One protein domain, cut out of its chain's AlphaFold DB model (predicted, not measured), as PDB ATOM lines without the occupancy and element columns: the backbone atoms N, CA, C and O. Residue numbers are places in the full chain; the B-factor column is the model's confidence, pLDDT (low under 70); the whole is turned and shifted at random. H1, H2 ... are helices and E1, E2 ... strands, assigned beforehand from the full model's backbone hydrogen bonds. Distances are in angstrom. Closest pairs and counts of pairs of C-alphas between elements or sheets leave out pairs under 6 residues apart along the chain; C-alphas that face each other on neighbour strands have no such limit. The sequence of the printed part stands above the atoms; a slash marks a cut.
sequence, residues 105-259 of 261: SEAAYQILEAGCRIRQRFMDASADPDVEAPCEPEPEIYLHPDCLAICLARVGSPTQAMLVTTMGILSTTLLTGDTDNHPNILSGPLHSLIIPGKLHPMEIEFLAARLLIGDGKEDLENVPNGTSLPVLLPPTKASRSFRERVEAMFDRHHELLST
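Overview. This is residues 105 to 259 of the 261 residues of the protein "Diphthine methyl ester synthase" of Echinococcus granulosus (UniProt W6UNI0). A small three-stranded sheet has helix H5 over one face, making two layers, while the long helix H1 reaches away from this body as an arm and residues 128 to 147 fold back. The 155 printed residues have five named helices and three strands in the order H1, E1, E2, H2, E3, H3, H4, H5; the antiparallel sheet runs E2, E1, E3. The class is mixed, helices and strands, with under half, 77 residues, in named elements. The whole is only just compact, close to loose, with a radius of gyration of the C-alphas of 17.7 A, and elongated, spanning 61 by 31 by 31 A.

Arrangement. H1, residues 105 to 127, touches H2, residues 167 to 175, with residues 105 to 112 alone, about perpendicular at 75 degrees; the closest C-alphas, Tyr 109 and Ser 171, are 4.4 A apart. E1, residues 148 to 153, forms a hairpin with E2, residues 161 to 166; N 151 and O 163 are 2.8 A apart. E3, residues 191 to 194, is antiparallel to E1, with N 152 and O 192 2.8 A apart. E2, H2 and E3 form a split strand-helix-strand unit, its two strands running the same way with E1 between, and a right-handed crossover. H5, residues 242 to 258, is on the sheet; its closest C-alphas to E1 are His 253 and Leu 148, 5.8 A. H3, residues 201 to 207, is close to H5 but not clearly touching, at 7.8 A between C-alphas 204 and 250. H4, residues 209 to 213, meets H3 only through their link. Every O i to N i+4 pair is within hydrogen-bond range in H1, H3, H4 and H5; in H2, 3 of 5.

Along the chain. H1 runs 32.9 A from C-alpha 105 at (43.991, 46.984, -50.662). H5 runs 24.5 A, ending with C-alpha 258 at (33.396, 48.224, -27.454).

Size, cuts and confidence. The printed part has no cut. Long links join H1 to E1, H2 to E3 and H4 to H5. Residues 174 to 185, 212 to 226, 238 and 259 have pLDDT under 70.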
ATOM      1  N   SER A 105      44.860  48.133 -50.370       87.88
ATOM      2  CA  SER A 105      43.991  46.984 -50.662       87.88
ATOM      3  C   SER A 105      44.712  45.646 -50.472       87.88
ATOM      4  O   SER A 105      44.166  44.738 -49.849       87.88
ATOM      5  N   GLU A 106      45.959  45.544 -50.941       87.69
ATOM      6  CA  GLU A 106      46.829  44.382 -50.720       87.69
ATOM      7  C   GLU A 106      47.098  44.168 -49.231       87.69
ATOM      8  O   GLU A 106      46.944  43.053 -48.735       87.69
ATOM      9  N   ALA A 107      47.424  45.243 -48.510       90.94
ATOM     10  CA  ALA A 107      47.633  45.205 -47.068       90.94
ATOM     11  C   ALA A 107      46.371  44.740 -46.333       90.94
ATOM     12  O   ALA A 107      46.436  43.834 -45.504       90.94
ATOM     13  N   ALA A 108      45.208  45.310 -46.667       92.25
ATOM     14  CA  ALA A 108      43.944  44.938 -46.044       92.25
ATOM     15  C   ALA A 108      43.590  43.465 -46.283       92.25
ATOM     16  O   ALA A 108      43.216  42.766 -45.341       92.25
ATOM     17  N   TYR A 109      43.763  42.979 -47.516       91.50
ATOM     18  CA  TYR A 109      43.572  41.571 -47.851       91.50
ATOM     19  C   TYR A 109      44.507  40.662 -47.048       91.50
ATOM     20  O   TYR A 109      44.039  39.723 -46.411       91.50
ATOM     21  N   GLN A 110      45.813  40.952 -47.025       92.56
ATOM     22  CA  GLN A 110      46.793  40.115 -46.326       92.56
ATOM     23  C   GLN A 110      46.547  40.065 -44.817       92.56
ATOM     24  O   GLN A 110      46.650  38.993 -44.227       92.56
ATOM     25  N   ILE A 111      46.192  41.195 -44.197       93.81
ATOM     26  CA  ILE A 111      45.888  41.260 -42.761       93.81
ATOM     27  C   ILE A 111      44.649  40.418 -42.433       93.81
ATOM     28  O   ILE A 111      44.688  39.609 -41.505       93.81
ATOM     29  N   LEU A 112      43.559  40.574 -43.195       93.75
ATOM     30  CA  LEU A 112      42.329  39.809 -42.969       93.75
ATOM     31  C   LEU A 112      42.539  38.310 -43.223       93.75
ATOM     32  O   LEU A 112      42.138  37.486 -42.403       93.75
ATOM     33  N   GLU A 113      43.219  37.953 -44.311       93.12
ATOM     34  CA  GLU A 113      43.536  36.567 -44.660       93.12
ATOM     35  C   GLU A 113      44.451  35.914 -43.613       93.12
ATOM     36  O   GLU A 113      44.236  34.764 -43.221       93.12
ATOM     37  N   ALA A 114      45.447  36.644 -43.100       91.69
ATOM     38  CA  ALA A 114      46.285  36.173 -42.002       91.69
ATOM     39  C   ALA A 114      45.450  35.909 -40.741       91.69
ATOM     40  O   ALA A 114      45.580  34.840 -40.147       91.69
ATOM     41  N   GLY A 115      44.545  36.826 -40.379       90.69
ATOM     42  CA  GLY A 115      43.610  36.639 -39.268       90.69
ATOM     43  C   GLY A 115      42.738  35.388 -39.431       90.69
ATOM     44  O   GLY A 115      42.642  34.583 -38.504       90.69
ATOM     45  N   CYS A 116      42.174  35.169 -40.624       90.12
ATOM     46  CA  CYS A 116      41.396  33.970 -40.948       90.12
ATOM     47  C   CYS A 116      42.218  32.684 -40.800       90.12
ATOM     48  O   CYS A 116      41.752  31.720 -40.196       90.12
ATOM     49  N   ARG A 117      43.457  32.666 -41.306       90.62
ATOM     50  CA  ARG A 117      44.350  31.499 -41.207       90.62
ATOM     51  C   ARG A 117      44.758  31.198 -39.775       90.62
ATOM     52  O   ARG A 117      44.813  30.031 -39.405       90.62
ATOM     53  N   ILE A 118      45.051  32.228 -38.981       89.44
ATOM     54  CA  ILE A 118      45.371  32.060 -37.560       89.44
ATOM     55  C   ILE A 118      44.163  31.450 -36.849       89.44
ATOM     56  O   ILE A 118      44.304  30.405 -36.220       89.44
ATOM     57  N   ARG A 119      42.968  32.020 -37.044       89.31
ATOM     58  CA  ARG A 119      41.726  31.497 -36.463       89.31
ATOM     59  C   ARG A 119      41.472  30.038 -36.845       89.31
ATOM     60  O   ARG A 119      41.146  29.237 -35.977       89.31
ATOM     61  N   GLN A 120      41.642  29.687 -38.120       88.94
ATOM     62  CA  GLN A 120      41.436  28.318 -38.592       88.94
ATOM     63  C   GLN A 120      42.395  27.335 -37.912       88.94
ATOM     64  O   GLN A 120      41.958  26.292 -37.449       88.94
ATOM     65  N   ARG A 121      43.676  27.695 -37.769       88.94
ATOM     66  CA  ARG A 121      44.664  26.841 -37.091       88.94
ATOM     67  C   ARG A 121      44.308  26.578 -35.627       88.94
ATOM     68  O   ARG A 121      44.496  25.461 -35.163       88.94
ATOM     69  N   PHE A 122      43.772  27.570 -34.911       88.44
ATOM     70  CA  PHE A 122      43.274  27.364 -33.543       88.44
ATOM     71  C   PHE A 122      42.019  26.487 -33.498       88.44
ATOM     72  O   PHE A 122      41.893  25.645 -32.610       88.44
ATOM     73  N   MET A 123      41.110  26.635 -34.467       86.94
ATOM     74  CA  MET A 123      39.943  25.755 -34.588       86.94
ATOM     75  C   MET A 123      40.350  24.304 -34.865       86.94
ATOM     76  O   MET A 123      39.778  23.395 -34.266       86.94
ATOM     77  N   ASP A 124      41.351  24.092 -35.719       87.62
ATOM     78  CA  ASP A 124      41.877  22.765 -36.044       87.62
ATOM     79  C   ASP A 124      42.579  22.135 -34.826       87.62
ATOM     80  O   ASP A 124      42.283  20.994 -34.480       87.62
ATOM     81  N   ALA A 125      43.418  22.895 -34.107       86.88
ATOM     82  CA  ALA A 125      44.070  22.445 -32.867       86.88
ATOM     83  C   ALA A 125      43.073  22.158 -31.727       86.88
ATOM     84  O   ALA A 125      43.289  21.280 -30.899       86.88
ATOM     85  N   SER A 126      41.941  22.868 -31.692       85.62
ATOM     86  CA  SER A 126      40.861  22.586 -30.735       85.62
ATOM     87  C   SER A 126      40.074  21.317 -31.087       85.62
ATOM     88  O   SER A 126      39.431  20.731 -30.214       85.62
ATOM     89  N   ALA A 127      40.070  20.917 -32.361       89.19
ATOM     90  CA  ALA A 127      39.353  19.742 -32.850       89.19
ATOM     91  C   ALA A 127      40.186  18.452 -32.760       89.19
ATOM     92  O   ALA A 127      39.604  17.377 -32.598       89.19
ATOM     93  N   ASP A 128      41.515  18.555 -32.849       87.56
ATOM     94  CA  ASP A 128      42.451  17.431 -32.798       87.56
ATOM     95  C   ASP A 128      43.520  17.644 -31.701       87.56
ATOM     96  O   ASP A 128      44.393  18.499 -31.864       87.56
ATOM     97  N   PRO A 129      43.492  16.866 -30.598       80.12
ATOM     98  CA  PRO A 129      44.458  16.982 -29.503       80.12
ATOM     99  C   PRO A 129      45.915  16.714 -29.899       80.12
ATOM    100  O   PRO A 129      46.813  17.087 -29.145       80.12
ATOM    101  N   ASP A 130      46.156  16.050 -31.035       85.31
ATOM    102  CA  ASP A 130      47.503  15.745 -31.525       85.31
ATOM    103  C   ASP A 130      48.127  16.925 -32.305       85.31
ATOM    104  O   ASP A 130      49.304  16.876 -32.674       85.31
ATOM    105  N   VAL A 131      47.365  17.999 -32.556       83.31
ATOM    106  CA  VAL A 131      47.823  19.203 -33.263       83.31
ATOM    107  C   VAL A 131      48.217  20.289 -32.260       83.31
ATOM    108  O   VAL A 131      47.388  20.824 -31.528       83.31
ATOM    109  N   GLU A 132      49.500  20.659 -32.250       79.00
ATOM    110  CA  GLU A 132      50.011  21.738 -31.396       79.00
ATOM    111  C   GLU A 132      49.448  23.114 -31.793       79.00
ATOM    112  O   GLU A 132      49.254  23.426 -32.974       79.00
ATOM    113  N   ALA A 133      49.225  23.968 -30.789       75.25
ATOM    114  CA  ALA A 133      48.739  25.324 -31.004       75.25
ATOM    115  C   ALA A 133      49.739  26.150 -31.843       75.25
ATOM    116  O   ALA A 133      50.949  26.100 -31.612       75.25
ATOM    117  N   PRO A 134      49.257  26.958 -32.804       76.81
ATOM    118  CA  PRO A 134      50.124  27.667 -33.745       76.81
ATOM    119  C   PRO A 134      50.911  28.828 -33.111       76.81
ATOM    120  O   PRO A 134      51.944  29.219 -33.655       76.81
ATOM    121  N   CYS A 135      50.427  29.408 -32.007       73.12
ATOM    122  CA  CYS A 135      51.134  30.402 -31.197       73.12
ATOM    123  C   CYS A 135      50.559  30.462 -29.770       73.12
ATOM    124  O   CYS A 135      49.387  30.162 -29.570       73.12
ATOM    125  N   GLU A 136      51.359  30.899 -28.794       73.69
ATOM    126  CA  GLU A 136      50.895  31.194 -27.430       73.69
ATOM    127  C   GLU A 136      51.268  32.639 -27.039       73.69
ATOM    128  O   GLU A 136      52.416  33.042 -27.264       73.69
ATOM    129  N   PRO A 137      50.346  33.427 -26.445       80.06
ATOM    130  CA  PRO A 137      48.955  33.078 -26.120       80.06
ATOM    131  C   PRO A 137      48.024  33.040 -27.351       80.06
ATOM    132  O   PRO A 137      48.341  33.604 -28.400       80.06
ATOM    133  N   GLU A 138      46.867  32.376 -27.217       82.62
ATOM    134  CA  GLU A 138      45.792  32.429 -28.219       82.62
ATOM    135  C   GLU A 138      45.303  33.879 -28.400       82.62
ATOM    136  O   GLU A 138      45.103  34.583 -27.405       82.62
ATOM    137  N   PRO A 139      45.102  34.357 -29.643       85.25
ATOM    138  CA  PRO A 139      44.561  35.686 -29.881       85.25
ATOM    139  C   PRO A 139      43.150  35.832 -29.309       85.25
ATOM    140  O   PRO A 139      42.222  35.148 -29.735       85.25
ATOM    141  N   GLU A 140      42.969  36.793 -28.405       84.06
ATOM    142  CA  GLU A 140      41.659  37.099 -27.815       84.06
ATOM    143  C   GLU A 140      40.672  37.659 -28.852       84.06
ATOM    144  O   GLU A 140      39.462  37.458 -28.756       84.06
ATOM    145  N   ILE A 141      41.181  38.391 -29.850       85.25
ATOM    146  CA  ILE A 141      40.373  39.127 -30.826       85.25
ATOM    147  C   ILE A 141      41.022  39.044 -32.204       85.25
ATOM    148  O   ILE A 141      42.233  39.192 -32.362       85.25
ATOM    149  N   TYR A 142      40.177  38.882 -33.218       88.25
ATOM    150  CA  TYR A 142      40.557  38.949 -34.624       88.25
ATOM    151  C   TYR A 142      40.011  40.232 -35.243       88.25
ATOM    152  O   TYR A 142      38.890  40.648 -34.944       88.25
ATOM    153  N   LEU A 143      40.785  40.850 -36.135       92.00
ATOM    154  CA  LEU A 143      40.351  42.052 -36.839       92.00
ATOM    155  C   LEU A 143      39.112  41.752 -37.697       92.00
ATOM    156  O   LEU A 143      39.137  40.870 -38.556       92.00
ATOM    157  N   HIS A 144      38.031  42.501 -37.477       94.06
ATOM    158  CA  HIS A 144      36.780  42.312 -38.204       94.06
ATOM    159  C   HIS A 144      36.792  43.088 -39.540       94.06
ATOM    160  O   HIS A 144      37.275  44.221 -39.576       94.06
ATOM    161  N   PRO A 145      36.219  42.557 -40.640       94.62
ATOM    162  CA  PRO A 145      36.160  43.265 -41.926       94.62
ATOM    163  C   PRO A 145      35.463  44.635 -41.865       94.62
ATOM    164  O   PRO A 145      35.859  45.559 -42.565       94.62
ATOM    165  N   ASP A 146      34.456  44.797 -41.006       94.81
ATOM    166  CA  ASP A 146      33.777  46.093 -40.821       94.81
ATOM    167  C   ASP A 146      34.600  47.131 -40.027       94.81
ATOM    168  O   ASP A 146      34.128  48.253 -39.848       94.81
ATOM    169  N   CYS A 147      35.799  46.795 -39.531       95.50
ATOM    170  CA  CYS A 147      36.670  47.786 -38.902       95.50
ATOM    171  C   CYS A 147      37.020  48.896 -39.899       95.50
ATOM    172  O   CYS A 147      37.280  48.644 -41.080       95.50
ATOM    173  N   LEU A 148      37.040  50.130 -39.402       96.38
ATOM    174  CA  LEU A 148      37.395  51.311 -40.167       96.38
ATOM    175  C   LEU A 148      38.849  51.215 -40.640       96.38
ATOM    176  O   LEU A 148      39.732  50.732 -39.933       96.38
ATOM    177  N   ALA A 149      39.083  51.721 -41.840       95.25
ATOM    178  CA  ALA A 149      40.377  51.807 -42.476       95.25
ATOM    179  C   ALA A 149      40.537  53.195 -43.095       95.25
ATOM    180  O   ALA A 149      39.677  53.665 -43.847       95.25
ATOM    181  N   ILE A 150      41.648  53.851 -42.774       95.00
ATOM    182  CA  ILE A 150      42.019  55.156 -43.311       95.00
ATOM    183  C   ILE A 150      43.268  54.954 -44.160       95.00
ATOM    184  O   ILE A 150      44.327  54.570 -43.666       95.00
ATOM    185  N   CYS A 151      43.141  55.210 -45.451       92.50
ATOM    186  CA  CYS A 151      44.216  55.081 -46.416       92.50
ATOM    187  C   CYS A 151      44.729  56.464 -46.790       92.50
ATOM    188  O   CYS A 151      43.955  57.328 -47.201       92.50
ATOM    189  N   LEU A 152      46.039  56.647 -46.703       91.44
ATOM    190  CA  LEU A 152      46.735  57.844 -47.148       91.44
ATOM    191  C   LEU A 152      47.598  57.489 -48.353       91.44
ATOM    192  O   LEU A 152      48.296  56.480 -48.335       91.44
ATOM    193  N   ALA A 153      47.587  58.331 -49.377       87.06
ATOM    194  CA  ALA A 153      48.456  58.199 -50.536       87.06
ATOM    195  C   ALA A 153      49.291  59.463 -50.714       87.06
ATOM    196  O   ALA A 153      48.745  60.565 -50.665       87.06
ATOM    197  N   ARG A 154      50.599  59.287 -50.947       83.31
ATOM    198  CA  ARG A 154      51.572  60.334 -51.308       83.31
ATOM    199  C   ARG A 154      51.423  61.601 -50.461       83.31
ATOM    200  O   ARG A 154      51.247  62.699 -50.998       83.31
ATOM    201  N   VAL A 155      51.440  61.421 -49.142       84.38
ATOM    202  CA  VAL A 155      51.288  62.509 -48.168       84.38
ATOM    203  C   VAL A 155      52.318  63.606 -48.441       84.38
ATOM    204  O   VAL A 155      53.495  63.317 -48.628       84.38
ATOM    205  N   GLY A 156      51.862  64.857 -48.496       77.69
ATOM    206  CA  GLY A 156      52.674  66.026 -48.843       77.69
ATOM    207  C   GLY A 156      52.743  66.332 -50.344       77.69
ATOM    208  O   GLY A 156      53.197  67.410 -50.721       77.69
ATOM    209  N   SER A 157      52.287  65.432 -51.223       78.12
ATOM    210  CA  SER A 157      52.296  65.677 -52.673       78.12
ATOM    211  C   SER A 157      51.065  66.428 -53.175       78.12
ATOM    212  O   SER A 157      49.990  66.298 -52.589       78.12
ATOM    213  N   PRO A 158      51.160  67.143 -54.317       77.06
ATOM    214  CA  PRO A 158      49.988  67.745 -54.961       77.06
ATOM    215  C   PRO A 158      48.899  66.725 -55.312       77.06
ATOM    216  O   PRO A 158      47.732  67.075 -55.435       77.06
ATOM    217  N   THR A 159      49.287  65.456 -55.457       79.00
ATOM    218  CA  THR A 159      48.378  64.346 -55.745       79.00
ATOM    219  C   THR A 159      48.011  63.558 -54.488       79.00
ATOM    220  O   THR A 159      47.454  62.473 -54.624       79.00
ATOM    221  N   GLN A 160      48.315  64.050 -53.278       86.12
ATOM    222  CA  GLN A 160      47.962  63.392 -52.016       86.12
ATOM    223  C   GLN A 160      46.489  62.993 -52.017       86.12
ATOM    224  O   GLN A 160      45.654  63.776 -52.455       86.12
ATOM    225  N   ALA A 161      46.152  61.825 -51.482       85.12
ATOM    226  CA  ALA A 161      44.759  61.439 -51.295       85.12
ATOM    227  C   ALA A 161      44.528  60.777 -49.938       85.12
ATOM    228  O   ALA A 161      45.430  60.160 -49.371       85.12
ATOM    229  N   MET A 162      43.302  60.902 -49.437       88.94
ATOM    230  CA  MET A 162      42.840  60.266 -48.209       88.94
ATOM    231  C   MET A 162      41.512  59.563 -48.486       88.94
ATOM    232  O   MET A 162      40.575  60.196 -48.969       88.94
ATOM    233  N   LEU A 163      41.431  58.270 -48.182       88.69
ATOM    234  CA  LEU A 163      40.226  57.450 -48.312       88.69
ATOM    235  C   LEU A 163      39.861  56.872 -46.945       88.69
ATOM    236  O   LEU A 163      40.712  56.311 -46.264       88.69
ATOM    237  N   VAL A 164      38.592  56.980 -46.569       92.31
ATOM    238  CA  VAL A 164      38.031  56.432 -45.334       92.31
ATOM    239  C   VAL A 164      36.958  55.420 -45.708       92.31
ATOM    240  O   VAL A 164      35.978  55.744 -46.383       92.31
ATOM    241  N   THR A 165      37.170  54.173 -45.307       92.69
ATOM    242  CA  THR A 165      36.325  53.033 -45.672       92.69
ATOM    243  C   THR A 165      36.475  51.914 -44.636       92.69
ATOM    244  O   THR A 165      36.924  52.169 -43.524       92.69
ATOM    245  N   THR A 166      36.100  50.680 -44.969       94.56
ATOM    246  CA  THR A 166      36.277  49.504 -44.103       94.56
ATOM    247  C   THR A 166      37.346  48.562 -44.654       94.56
ATOM    248  O   THR A 166      37.591  48.525 -45.864       94.56
ATOM    249  N   MET A 167      37.955  47.763 -43.776       94.69
ATOM    250  CA  MET A 167      38.925  46.727 -44.156       94.69
ATOM    251  C   MET A 167      38.347  45.748 -45.189       94.69
ATOM    252  O   MET A 167      39.022  45.375 -46.147       94.69
ATOM    253  N   GLY A 168      37.075  45.381 -45.029       92.38
ATOM    254  CA  GLY A 168      36.344  44.497 -45.928       92.38
ATOM    255  C   GLY A 168      36.241  45.077 -47.333       92.38
ATOM    256  O   GLY A 168      36.648  44.416 -48.285       92.38
ATOM    257  N   ILE A 169      35.799  46.333 -47.464       89.81
ATOM    258  CA  ILE A 169      35.715  47.004 -48.771       89.81
ATOM    259  C   ILE A 169      37.091  47.041 -49.442       89.81
ATOM    260  O   ILE A 169      37.214  46.588 -50.579       89.81
ATOM    261  N   LEU A 170      38.138  47.474 -48.727       88.62
ATOM    262  CA  LEU A 170      39.505  47.514 -49.269       88.62
ATOM    263  C   LEU A 170      39.989  46.151 -49.761       88.62
ATOM    264  O   LEU A 170      40.601  46.068 -50.826       88.62
ATOM    265  N   SER A 171      39.713  45.088 -49.003       89.38
ATOM    266  CA  SER A 171      40.115  43.732 -49.380       89.38
ATOM    267  C   SER A 171      39.388  43.235 -50.631       89.38
ATOM    268  O   SER A 171      39.999  42.603 -51.491       89.38
ATOM    269  N   THR A 172      38.104  43.576 -50.790       84.38
ATOM    270  CA  THR A 172      37.325  43.187 -51.973       84.38
ATOM    271  C   THR A 172      37.769  43.914 -53.236       84.38
ATOM    272  O   THR A 172      37.751  43.313 -54.307       84.38
ATOM    273  N   THR A 173      38.256  45.155 -53.119       72.81
ATOM    274  CA  THR A 173      38.803  45.925 -54.247       72.81
ATOM    275  C   THR A 173      40.009  45.238 -54.896       72.81
ATOM    276  O   THR A 173      40.221  45.389 -56.094       72.81
ATOM    277  N   LEU A 174      40.788  44.452 -54.142       63.28
ATOM    278  CA  LEU A 174      41.883  43.659 -54.709       63.28
ATOM    279  C   LEU A 174      41.370  42.489 -55.567       63.28
ATOM    280  O   LEU A 174      41.965  42.158 -56.588       63.28
ATOM    281  N   LEU A 175      40.275  41.855 -55.141       56.44
ATOM    282  CA  LEU A 175      39.761  40.614 -55.727       56.44
ATOM    283  C   LEU A 175      38.976  40.835 -57.019       56.44
ATOM    284  O   LEU A 175      38.948  39.952 -57.872       56.44
ATOM    285  N   THR A 176      38.324  41.987 -57.169       56.94
ATOM    286  CA  THR A 176      37.498  42.264 -58.348       56.94
ATOM    287  C   THR A 176      38.322  42.631 -59.579       56.94
ATOM    288  O   THR A 176      37.782  42.578 -60.679       56.94
ATOM    289  N   GLY A 177      39.608  42.981 -59.427       50.88
ATOM    290  CA  GLY A 177      40.485  43.392 -60.536       50.88
ATOM    291  C   GLY A 177      39.969  44.604 -61.323       50.88
ATOM    292  O   GLY A 177      40.528  44.951 -62.360       50.88
ATOM    293  N   ASP A 178      38.898  45.231 -60.840       46.22
ATOM    294  CA  ASP A 178      38.113  46.214 -61.563       46.22
ATOM    295  C   ASP A 178      38.669  47.599 -61.225       46.22
ATOM    296  O   ASP A 178      38.165  48.321 -60.361       46.22
ATOM    297  N   THR A 179      39.783  47.941 -61.876       47.16
ATOM    298  CA  THR A 179      40.401  49.275 -61.808       47.16
ATOM    299  C   THR A 179      39.502  50.373 -62.372       47.16
ATOM    300  O   THR A 179      39.789  51.552 -62.168       47.16
ATOM    301  N   ASP A 180      38.433  49.992 -63.073       40.53
ATOM    302  CA  ASP A 180      37.579  50.904 -63.828       40.53
ATOM    303  C   ASP A 180      36.355  51.362 -63.015       40.53
ATOM    304  O   ASP A 180      35.867  52.471 -63.227       40.53
ATOM    305  N   ASN A 181      35.900  50.566 -62.035       41.22
ATOM    306  CA  ASN A 181      34.732  50.881 -61.195       41.22
ATOM    307  C   ASN A 181      35.071  51.264 -59.749       41.22
ATOM    308  O   ASN A 181      34.219  51.812 -59.044       41.22
ATOM    309  N   HIS A 182      36.301  51.015 -59.292       48.50
ATOM    310  CA  HIS A 182      36.796  51.602 -58.053       48.50
ATOM    311  C   HIS A 182      37.682  52.796 -58.381       48.50
ATOM    312  O   HIS A 182      38.687  52.648 -59.073       48.50
ATOM    313  N   PRO A 183      37.328  53.994 -57.894       49.25
ATOM    314  CA  PRO A 183      38.055  55.193 -58.242       49.25
ATOM    315  C   PRO A 183      39.497  55.005 -57.791       49.25
ATOM    316  O   PRO A 183      39.782  54.628 -56.649       49.25
ATOM    317  N   ASN A 184      40.412  55.280 -58.708       60.69
ATOM    318  CA  ASN A 184      41.849  55.239 -58.512       60.69
ATOM    319  C   ASN A 184      42.312  56.372 -57.557       60.69
ATOM    320  O   ASN A 184      43.272  57.077 -57.844       60.69
ATOM    321  N   ILE A 185      41.599  56.599 -56.441       66.62
ATOM    322  CA  ILE A 185      41.765  57.703 -55.480       66.62
ATOM    323  C   ILE A 185      43.170  57.666 -54.911       66.62
ATOM    324  O   ILE A 185      43.878  58.670 -54.889       66.62
ATOM    325  N   LEU A 186      43.566  56.485 -54.440       73.50
ATOM    326  CA  LEU A 186      44.882  56.288 -53.857       73.50
ATOM    327  C   LEU A 186      45.966  56.236 -54.935       73.50
ATOM    328  O   LEU A 186      47.120  56.470 -54.602       73.50
ATOM    329  N   SER A 187      45.613  56.004 -56.205       74.38
ATOM    330  CA  SER A 187      46.520  55.841 -57.349       74.38
ATOM    331  C   SER A 187      47.837  55.143 -57.005       74.38
ATOM    332  O   SER A 187      47.833  54.171 -56.253       74.38
ATOM    333  N   GLY A 188      48.964  55.589 -57.559       74.94
ATOM    334  CA  GLY A 188      50.255  54.938 -57.342       74.94
ATOM    335  C   GLY A 188      50.766  55.036 -55.896       74.94
ATOM    336  O   GLY A 188      50.257  55.819 -55.094       74.94
ATOM    337  N   PRO A 189      51.816  54.287 -55.543       76.12
ATOM    338  CA  PRO A 189      52.478  54.416 -54.247       76.12
ATOM    339  C   PRO A 189      53.068  55.832 -54.037       76.12
ATOM    340  O   PRO A 189      53.220  56.608 -54.979       76.12
ATOM    341  N   LEU A 190      53.423  56.244 -52.818       80.06
ATOM    342  CA  LEU A 190      53.438  55.486 -51.559       80.06
ATOM    343  C   LEU A 190      52.095  55.539 -50.830       80.06
ATOM    344  O   LEU A 190      51.456  56.592 -50.790       80.06
ATOM    345  N   HIS A 191      51.694  54.422 -50.226       87.19
ATOM    346  CA  HIS A 191      50.469  54.312 -49.434       87.19
ATOM    347  C   HIS A 191      50.780  54.123 -47.946       87.19
ATOM    348  O   HIS A 191      51.851  53.654 -47.563       87.19
ATOM    349  N   SER A 192      49.837  54.493 -47.088       90.50
ATOM    350  CA  SER A 192      49.840  54.172 -45.662       90.50
ATOM    351  C   SER A 192      48.428  53.795 -45.235       90.50
ATOM    352  O   SER A 192      47.478  54.516 -45.534       90.50
ATOM    353  N   LEU A 193      48.300  52.665 -44.545       93.56
ATOM    354  CA  LEU A 193      47.044  52.166 -43.999       93.56
ATOM    355  C   LEU A 193      47.020  52.413 -42.489       93.56
ATOM    356  O   LEU A 193      47.965  52.063 -41.785       93.56
ATOM    357  N   ILE A 194      45.933  52.995 -41.998       96.44
ATOM    358  CA  ILE A 194      45.683  53.235 -40.580       96.44
ATOM    359  C   ILE A 194      44.397  52.502 -40.206       96.44
ATOM    360  O   ILE A 194      43.349  52.725 -40.813       96.44
ATOM    361  N   ILE A 195      44.479  51.654 -39.184       95.50
ATOM    362  CA  ILE A 195      43.329  51.002 -38.552       95.50
ATOM    363  C   ILE A 195      43.168  51.676 -37.186       95.50
ATOM    364  O   ILE A 195      43.952  51.390 -36.277       95.50
ATOM    365  N   PRO A 196      42.249  52.644 -37.043       95.44
ATOM    366  CA  PRO A 196      42.156  53.418 -35.819       95.44
ATOM    367  C   PRO A 196      41.539  52.601 -34.683       95.44
ATOM    368  O   PRO A 196      40.699  51.726 -34.899       95.44
ATOM    369  N   GLY A 197      41.916  52.948 -33.452       93.25
ATOM    370  CA  GLY A 197      41.201  52.525 -32.252       93.25
ATOM    371  C   GLY A 197      39.905  53.318 -32.062       93.25
ATOM    372  O   GLY A 197      39.227  53.688 -33.024       93.25
ATOM    373  N   LYS A 198      39.548  53.576 -30.800       92.75
ATOM    374  CA  LYS A 198      38.378  54.391 -30.459       92.75
ATOM    375  C   LYS A 198      38.624  55.835 -30.886       92.75
ATOM    376  O   LYS A 198      39.608  56.425 -30.447       92.75
ATOM    377  N   LEU A 199      37.724  56.388 -31.696       94.19
ATOM    378  CA  LEU A 199      37.862  57.745 -32.215       94.19
ATOM    379  C   LEU A 199      37.249  58.766 -31.253       94.19
ATOM    380  O   LEU A 199      36.173  58.567 -30.683       94.19
ATOM    381  N   HIS A 200      37.926  59.893 -31.092       93.88
ATOM    382  CA  HIS A 200      37.385  61.078 -30.445       93.88
ATOM    383  C   HIS A 200      36.396  61.791 -31.392       93.88
ATOM    384  O   HIS A 200      36.607  61.779 -32.607       93.88
ATOM    385  N   PRO A 201      35.356  62.489 -30.887       92.69
ATOM    386  CA  PRO A 201      34.411  63.222 -31.737       92.69
ATOM    387  C   PRO A 201      35.065  64.165 -32.760       92.69
ATOM    388  O   PRO A 201      34.624  64.222 -33.901       92.69
ATOM    389  N   MET A 202      36.163  64.831 -32.387       92.50
ATOM    390  CA  MET A 202      36.938  65.686 -33.304       92.50
ATOM    391  C   MET A 202      37.579  64.912 -34.466       92.50
ATOM    392  O   MET A 202      37.703  65.445 -35.565       92.50
ATOM    393  N   GLU A 203      37.999  63.664 -34.241       94.00
ATOM    394  CA  GLU A 203      38.557  62.820 -35.303       94.00
ATOM    395  C   GLU A 203      37.452  62.392 -36.268       94.00
ATOM    396  O   GLU A 203      37.647  62.436 -37.477       94.00
ATOM    397  N   ILE A 204      36.270  62.048 -35.746       92.38
ATOM    398  CA  ILE A 204      35.093  61.736 -36.566       92.38
ATOM    399  C   ILE A 204      34.693  62.958 -37.395       92.38
ATOM    400  O   ILE A 204      34.479  62.829 -38.597       92.38
ATOM    401  N   GLU A 205      34.646  64.145 -36.785       89.88
ATOM    402  CA  GLU A 205      34.339  65.398 -37.479       89.88
ATOM    403  C   GLU A 205      35.332  65.670 -38.617       89.88
ATOM    404  O   GLU A 205      34.919  65.983 -39.734       89.88
ATOM    405  N   PHE A 206      36.632  65.476 -38.373       91.00
ATOM    406  CA  PHE A 206      37.658  65.618 -39.405       91.00
ATOM    407  C   PHE A 206      37.498  64.587 -40.532       91.00
ATOM    408  O   PHE A 206      37.502  64.951 -41.708       91.00
ATOM    409  N   LEU A 207      37.319  63.305 -40.196       90.88
ATOM    410  CA  LEU A 207      37.162  62.228 -41.179       90.88
ATOM    411  C   LEU A 207      35.863  62.365 -41.987       90.88
ATOM    412  O   LEU A 207      35.812  61.963 -43.149       90.88
ATOM    413  N   ALA A 208      34.834  62.974 -41.402       88.06
ATOM    414  CA  ALA A 208      33.561  63.274 -42.043       88.06
ATOM    415  C   ALA A 208      33.495  64.690 -42.645       88.06
ATOM    416  O   ALA A 208      32.449  65.069 -43.172       88.06
ATOM    417  N   ALA A 209      34.582  65.473 -42.631       82.94
ATOM    418  CA  ALA A 209      34.564  66.893 -43.004       82.94
ATOM    419  C   ALA A 209      33.992  67.156 -44.406       82.94
ATOM    420  O   ALA A 209      33.375  68.192 -44.654       82.94
ATOM    421  N   ARG A 210      34.130  66.200 -45.331       76.00
ATOM    422  CA  ARG A 210      33.579  66.314 -46.687       76.00
ATOM    423  C   ARG A 210      32.047  66.321 -46.728       76.00
ATOM    424  O   ARG A 210      31.487  66.963 -47.610       76.00
ATOM    425  N   LEU A 211      31.387  65.692 -45.752       72.50
ATOM    426  CA  LEU A 211      29.936  65.786 -45.541       72.50
ATOM    427  C   LEU A 211      29.510  67.138 -44.961       72.50
ATOM    428  O   LEU A 211      28.368  67.546 -45.138       72.50
ATOM    429  N   LEU A 212      30.406  67.812 -44.239       65.12
ATOM    430  CA  LEU A 212      30.121  69.084 -43.569       65.12
ATOM    431  C   LEU A 212      30.311  70.288 -44.503       65.12
ATOM    432  O   LEU A 212      29.652  71.307 -44.330       65.12
ATOM    433  N   ILE A 213      31.222  70.170 -45.474       62.31
ATOM    434  CA  ILE A 213      31.654  71.267 -46.355       62.31
ATOM    435  C   ILE A 213      31.044  71.155 -47.773       62.31
ATOM    436  O   ILE A 213      31.006  72.145 -48.501       62.31
ATOM    437  N   GLY A 214      30.586  69.968 -48.194       55.75
ATOM    438  CA  GLY A 214      30.156  69.676 -49.572       55.75
ATOM    439  C   GLY A 214      28.656  69.852 -49.871       55.75
ATOM    440  O   GLY A 214      27.803  69.645 -49.018       55.75
ATOM    441  N   ASP A 215      28.347  70.172 -51.133       46.91
ATOM    442  CA  ASP A 215      27.013  70.525 -51.663       46.91
ATOM    443  C   ASP A 215      26.206  69.300 -52.176       46.91
ATOM    444  O   ASP A 215      25.632  69.313 -53.264       46.91
ATOM    445  N   GLY A 216      26.232  68.174 -51.453       48.81
ATOM    446  CA  GLY A 216      25.451  66.966 -51.797       48.81
ATOM    447  C   GLY A 216      25.927  66.158 -53.021       48.81
ATOM    448  O   GLY A 216      25.285  65.180 -53.396       48.81
ATOM    449  N   LYS A 217      27.061  66.513 -53.647       50.78
ATOM    450  CA  LYS A 217      27.759  65.654 -54.627       50.78
ATOM    451  C   LYS A 217      28.736  64.742 -53.887       50.78
ATOM    452  O   LYS A 217      29.911  65.058 -53.721       50.78
ATOM    453  N   GLU A 218      28.169  63.657 -53.379       55.62
ATOM    454  CA  GLU A 218      28.736  62.748 -52.376       55.62
ATOM    455  C   GLU A 218      29.526  61.573 -52.980       55.62
ATOM    456  O   GLU A 218      30.130  60.795 -52.244       55.62
ATOM    457  N   ASP A 219      29.566  61.468 -54.312       53.47
ATOM    458  CA  ASP A 219      30.096  60.300 -55.012       53.47
ATOM    459  C   ASP A 219      31.489  60.507 -55.627       53.47
ATOM    460  O   ASP A 219      31.949  61.611 -55.932       53.47
ATOM    461  N   LEU A 220      32.141  59.363 -55.838       53.88
ATOM    462  CA  LEU A 220      33.510  59.138 -56.316       53.88
ATOM    463  C   LEU A 220      33.825  59.745 -57.698       53.88
ATOM    464  O   LEU A 220      34.977  59.736 -58.126       53.88
ATOM    465  N   GLU A 221      32.817  60.267 -58.395       49.25
ATOM    466  CA  GLU A 221      32.868  60.594 -59.822       49.25
ATOM    467  C   GLU A 221      33.585  61.916 -60.149       49.25
ATOM    468  O   GLU A 221      33.920  62.149 -61.305       49.25
ATOM    469  N   ASN A 222      33.851  62.790 -59.165       51.94
ATOM    470  CA  ASN A 222      34.427  64.125 -59.413       51.94
ATOM    471  C   ASN A 222      35.598  64.507 -58.488       51.94
ATOM    472  O   ASN A 222      35.844  65.693 -58.257       51.94
ATOM    473  N   VAL A 223      36.330  63.536 -57.927       56.19
ATOM    474  CA  VAL A 223      37.504  63.857 -57.099       56.19
ATOM    475  C   VAL A 223      38.671  64.249 -58.022       56.19
ATOM    476  O   VAL A 223      39.098  63.417 -58.822       56.19
ATOM    477  N   PRO A 224      39.198  65.491 -57.956       55.12
ATOM    478  CA  PRO A 224      40.374  65.876 -58.735       55.12
ATOM    479  C   PRO A 224      41.582  64.992 -58.384       55.12
ATOM    480  O   PRO A 224      41.598  64.352 -57.334       55.12
ATOM    481  N   ASN A 225      42.596  64.962 -59.258       56.62
ATOM    482  CA  ASN A 225      43.856  64.232 -59.052       56.62
ATOM    483  C   ASN A 225      44.592  64.741 -57.795       56.62
ATOM    484  O   ASN A 225      45.492  65.572 -57.886       56.62
ATOM    485  N   GLY A 226      44.193  64.239 -56.628       62.22
ATOM    486  CA  GLY A 226      44.626  64.697 -55.313       62.22
ATOM    487  C   GLY A 226      43.529  65.438 -54.541       62.22
ATOM    488  O   GLY A 226      42.758  66.229 -55.081       62.22
ATOM    489  N   THR A 227      43.451  65.184 -53.238       71.12
ATOM    490  CA  THR A 227      42.552  65.861 -52.312       71.12
ATOM    491  C   THR A 227      43.129  65.890 -50.897       71.12
ATOM    492  O   THR A 227      43.668  64.903 -50.396       71.12
ATOM    493  N   SER A 228      42.997  67.038 -50.232       75.00
ATOM    494  CA  SER A 228      43.332  67.198 -48.813       75.00
ATOM    495  C   SER A 228      42.210  66.741 -47.878       75.00
ATOM    496  O   SER A 228      42.466  66.525 -46.697       75.00
ATOM    497  N   LEU A 229      40.982  66.588 -48.392       82.12
ATOM    498  CA  LEU A 229      39.821  66.159 -47.616       82.12
ATOM    499  C   LEU A 229      39.560  64.656 -47.784       82.12
ATOM    500  O   LEU A 229      39.675  64.152 -48.906       82.12
ATOM    501  N   PRO A 230      39.122  63.956 -46.724       85.94
ATOM    502  CA  PRO A 230      38.811  62.535 -46.802       85.94
ATOM    503  C   PRO A 230      37.732  62.241 -47.849       85.94
ATOM    504  O   PRO A 230      36.683  62.885 -47.877       85.94
ATOM    505  N   VAL A 231      37.973  61.262 -48.718       85.00
ATOM    506  CA  VAL A 231      36.932  60.635 -49.540       85.00
ATOM    507  C   VAL A 231      36.317  59.504 -48.729       85.00
ATOM    508  O   VAL A 231      37.041  58.699 -48.151       85.00
ATOM    509  N   LEU A 232      34.990  59.441 -48.675       86.50
ATOM    510  CA  LEU A 232      34.260  58.450 -47.889       86.50
ATOM    511  C   LEU A 232      33.725  57.356 -48.810       86.50
ATOM    512  O   LEU A 232      33.091  57.649 -49.820       86.50
ATOM    513  N   LEU A 233      33.952  56.100 -48.437       86.06
ATOM    514  CA  LEU A 233      33.409  54.937 -49.136       86.06
ATOM    515  C   LEU A 233      32.754  53.989 -48.121       86.06
ATOM    516  O   LEU A 233      33.381  53.011 -47.697       86.06
ATOM    517  N   PRO A 234      31.519  54.289 -47.680       88.25
ATOM    518  CA  PRO A 234      30.799  53.439 -46.743       88.25
ATOM    519  C   PRO A 234      30.204  52.198 -47.439       88.25
ATOM    520  O   PRO A 234      29.928  52.244 -48.641       88.25
ATOM    521  N   PRO A 235      29.930  51.101 -46.702       87.25
ATOM    522  CA  PRO A 235      29.281  49.910 -47.254       87.25
ATOM    523  C   PRO A 235      27.942  50.213 -47.936       87.25
ATOM    524  O   PRO A 235      27.128  50.988 -47.424       87.25
ATOM    525  N   THR A 236      27.677  49.565 -49.073       81.94
ATOM    526  CA  THR A 236      26.409  49.713 -49.794       81.94
ATOM    527  C   THR A 236      25.273  49.040 -49.018       81.94
ATOM    528  O   THR A 236      25.317  47.859 -48.682       81.94
ATOM    529  N   LYS A 237      24.217  49.803 -48.720       74.06
ATOM    530  CA  LYS A 237      22.960  49.285 -48.162       74.06
ATOM    531  C   LYS A 237      21.797  49.922 -48.906       74.06
ATOM    532  O   LYS A 237      21.687  51.147 -48.942       74.06
ATOM    533  N   ALA A 238      20.933  49.087 -49.485       59.16
ATOM    534  CA  ALA A 238      19.695  49.543 -50.104       59.16
ATOM    535  C   ALA A 238      18.873  50.342 -49.077       59.16
ATOM    536  O   ALA A 238      18.853  49.979 -47.901       59.16
ATOM    537  N   SER A 239      18.198  51.409 -49.520       73.06
ATOM    538  CA  SER A 239      17.312  52.295 -48.735       73.06
ATOM    539  C   SER A 239      17.937  53.312 -47.760       73.06
ATOM    540  O   SER A 239      17.178  54.062 -47.157       73.06
ATOM    541  N   ARG A 240      19.271  53.409 -47.628       78.69
ATOM    542  CA  ARG A 240      19.922  54.440 -46.786       78.69
ATOM    543  C   ARG A 240      20.567  55.552 -47.609       78.69
ATOM    544  O   ARG A 240      21.250  55.261 -48.596       78.69
ATOM    545  N   SER A 241      20.417  56.797 -47.167       85.88
ATOM    546  CA  SER A 241      21.158  57.951 -47.700       85.88
ATOM    547  C   SER A 241      22.670  57.788 -47.495       85.88
ATOM    548  O   SER A 241      23.107  57.000 -46.656       85.88
ATOM    549  N   PHE A 242      23.498  58.508 -48.260       83.62
ATOM    550  CA  PHE A 242      24.960  58.424 -48.124       83.62
ATOM    551  C   PHE A 242      25.419  58.773 -46.704       83.62
ATOM    552  O   PHE A 242      26.176  58.013 -46.101       83.62
ATOM    553  N   ARG A 243      24.877  59.856 -46.134       85.31
ATOM    554  CA  ARG A 243      25.154  60.283 -44.759       85.31
ATOM    555  C   ARG A 243      24.854  59.197 -43.725       85.31
ATOM    556  O   ARG A 243      25.727  58.872 -42.930       85.31
ATOM    557  N   GLU A 244      23.678  58.573 -43.787       87.75
ATOM    558  CA  GLU A 244      23.315  57.479 -42.869       87.75
ATOM    559  C   GLU A 244      24.233  56.257 -43.026       87.75
ATOM    560  O   GLU A 244      24.454  55.514 -42.070       87.75
ATOM    561  N   ARG A 245      24.760  56.004 -44.233       88.69
ATOM    562  CA  ARG A 245      25.739  54.926 -44.449       88.69
ATOM    563  C   ARG A 245      27.092  55.264 -43.830       88.69
ATOM    564  O   ARG A 245      27.725  54.364 -43.285       88.69
ATOM    565  N   VAL A 246      27.520  56.525 -43.895       89.44
ATOM    566  CA  VAL A 246      28.754  56.990 -43.248       89.44
ATOM    567  C   VAL A 246      28.628  56.929 -41.728       89.44
ATOM    568  O   VAL A 246      29.485  56.329 -41.088       89.44
ATOM    569  N   GLU A 247      27.554  57.472 -41.154       90.75
ATOM    570  CA  GLU A 247      27.298  57.414 -39.705       90.75
ATOM    571  C   GLU A 247      27.290  55.956 -39.218       90.75
ATOM    572  O   GLU A 247      28.070  55.589 -38.341       90.75
ATOM    573  N   ALA A 248      26.552  55.073 -39.904       92.25
ATOM    574  CA  ALA A 248      26.522  53.650 -39.570       92.25
ATOM    575  C   ALA A 248      27.884  52.941 -39.703       92.25
ATOM    576  O   ALA A 248      28.118  51.948 -39.017       92.25
ATOM    577  N   MET A 249      28.768  53.402 -40.593       92.94
ATOM    578  CA  MET A 249      30.129  52.870 -40.724       92.94
ATOM    579  C   MET A 249      30.977  53.224 -39.494       92.94
ATOM    580  O   MET A 249      31.665  52.355 -38.960       92.94
ATOM    581  N   PHE A 250      30.905  54.472 -39.018       94.81
ATOM    582  CA  PHE A 250      31.604  54.895 -37.801       94.81
ATOM    583  C   PHE A 250      31.038  54.220 -36.549       94.81
ATOM    584  O   PHE A 250      31.818  53.762 -35.710       94.81
ATOM    585  N   ASP A 251      29.713  54.112 -36.437       94.12
ATOM    586  CA  ASP A 251      29.053  53.447 -35.308       94.12
ATOM    587  C   ASP A 251      29.453  51.972 -35.233       94.12
ATOM    588  O   ASP A 251      29.874  51.493 -34.180       94.12
ATOM    589  N   ARG A 252      29.433  51.267 -36.374       94.50
ATOM    590  CA  ARG A 252      29.832  49.857 -36.451       94.50
ATOM    591  C   ARG A 252      31.268  49.631 -35.981       94.50
ATOM    592  O   ARG A 252      31.531  48.662 -35.272       94.50
ATOM    593  N   HIS A 253      32.196  50.516 -36.347       94.69
ATOM    594  CA  HIS A 253      33.578  50.444 -35.866       94.69
ATOM    595  C   HIS A 253      33.660  50.604 -34.343       94.69
ATOM    596  O   HIS A 253      34.338  49.827 -33.673       94.69
ATOM    597  N   HIS A 254      32.927  51.563 -33.773       93.19
ATOM    598  CA  HIS A 254      32.889  51.762 -32.324       93.19
ATOM    599  C   HIS A 254      32.262  50.582 -31.582       93.19
ATOM    600  O   HIS A 254      32.776  50.202 -30.529       93.19
ATOM    601  N   GLU A 255      31.194  49.986 -32.116       93.19
ATOM    602  CA  GLU A 255      30.583  48.772 -31.564       93.19
ATOM    603  C   GLU A 255      31.611  47.643 -31.465       93.19
ATOM    604  O   GLU A 255      31.799  47.073 -30.390       93.19
ATOM    605  N   LEU A 256      32.338  47.375 -32.554       92.06
ATOM    606  CA  LEU A 256      33.353  46.320 -32.610       92.06
ATOM    607  C   LEU A 256      34.473  46.522 -31.587       92.06
ATOM    608  O   LEU A 256      34.907  45.562 -30.959       92.06
ATOM    609  N   LEU A 257      34.903  47.766 -31.373       87.94
ATOM    610  CA  LEU A 257      35.912  48.093 -30.363       87.94
ATOM    611  C   LEU A 257      35.372  48.057 -28.929       87.94
ATOM    612  O   LEU A 257      36.143  47.907 -27.983       87.94
ATOM    613  N   SER A 258      34.061  48.224 -28.760       80.81
ATOM    614  CA  SER A 258      33.396  48.224 -27.454       80.81
ATOM    615  C   SER A 258      32.974  46.826 -27.001       80.81
ATOM    616  O   SER A 258      32.585  46.667 -25.849       80.81
ATOM    617  N   THR A 259      33.061  45.809 -27.867       68.12
ATOM    618  CA  THR A 259      32.620  44.430 -27.573       68.12
ATOM    619  C   THR A 259      33.616  43.654 -26.681       68.12
ATOM    620  O   THR A 259      33.638  42.431 -26.697       68.12
TER     621      THR A 259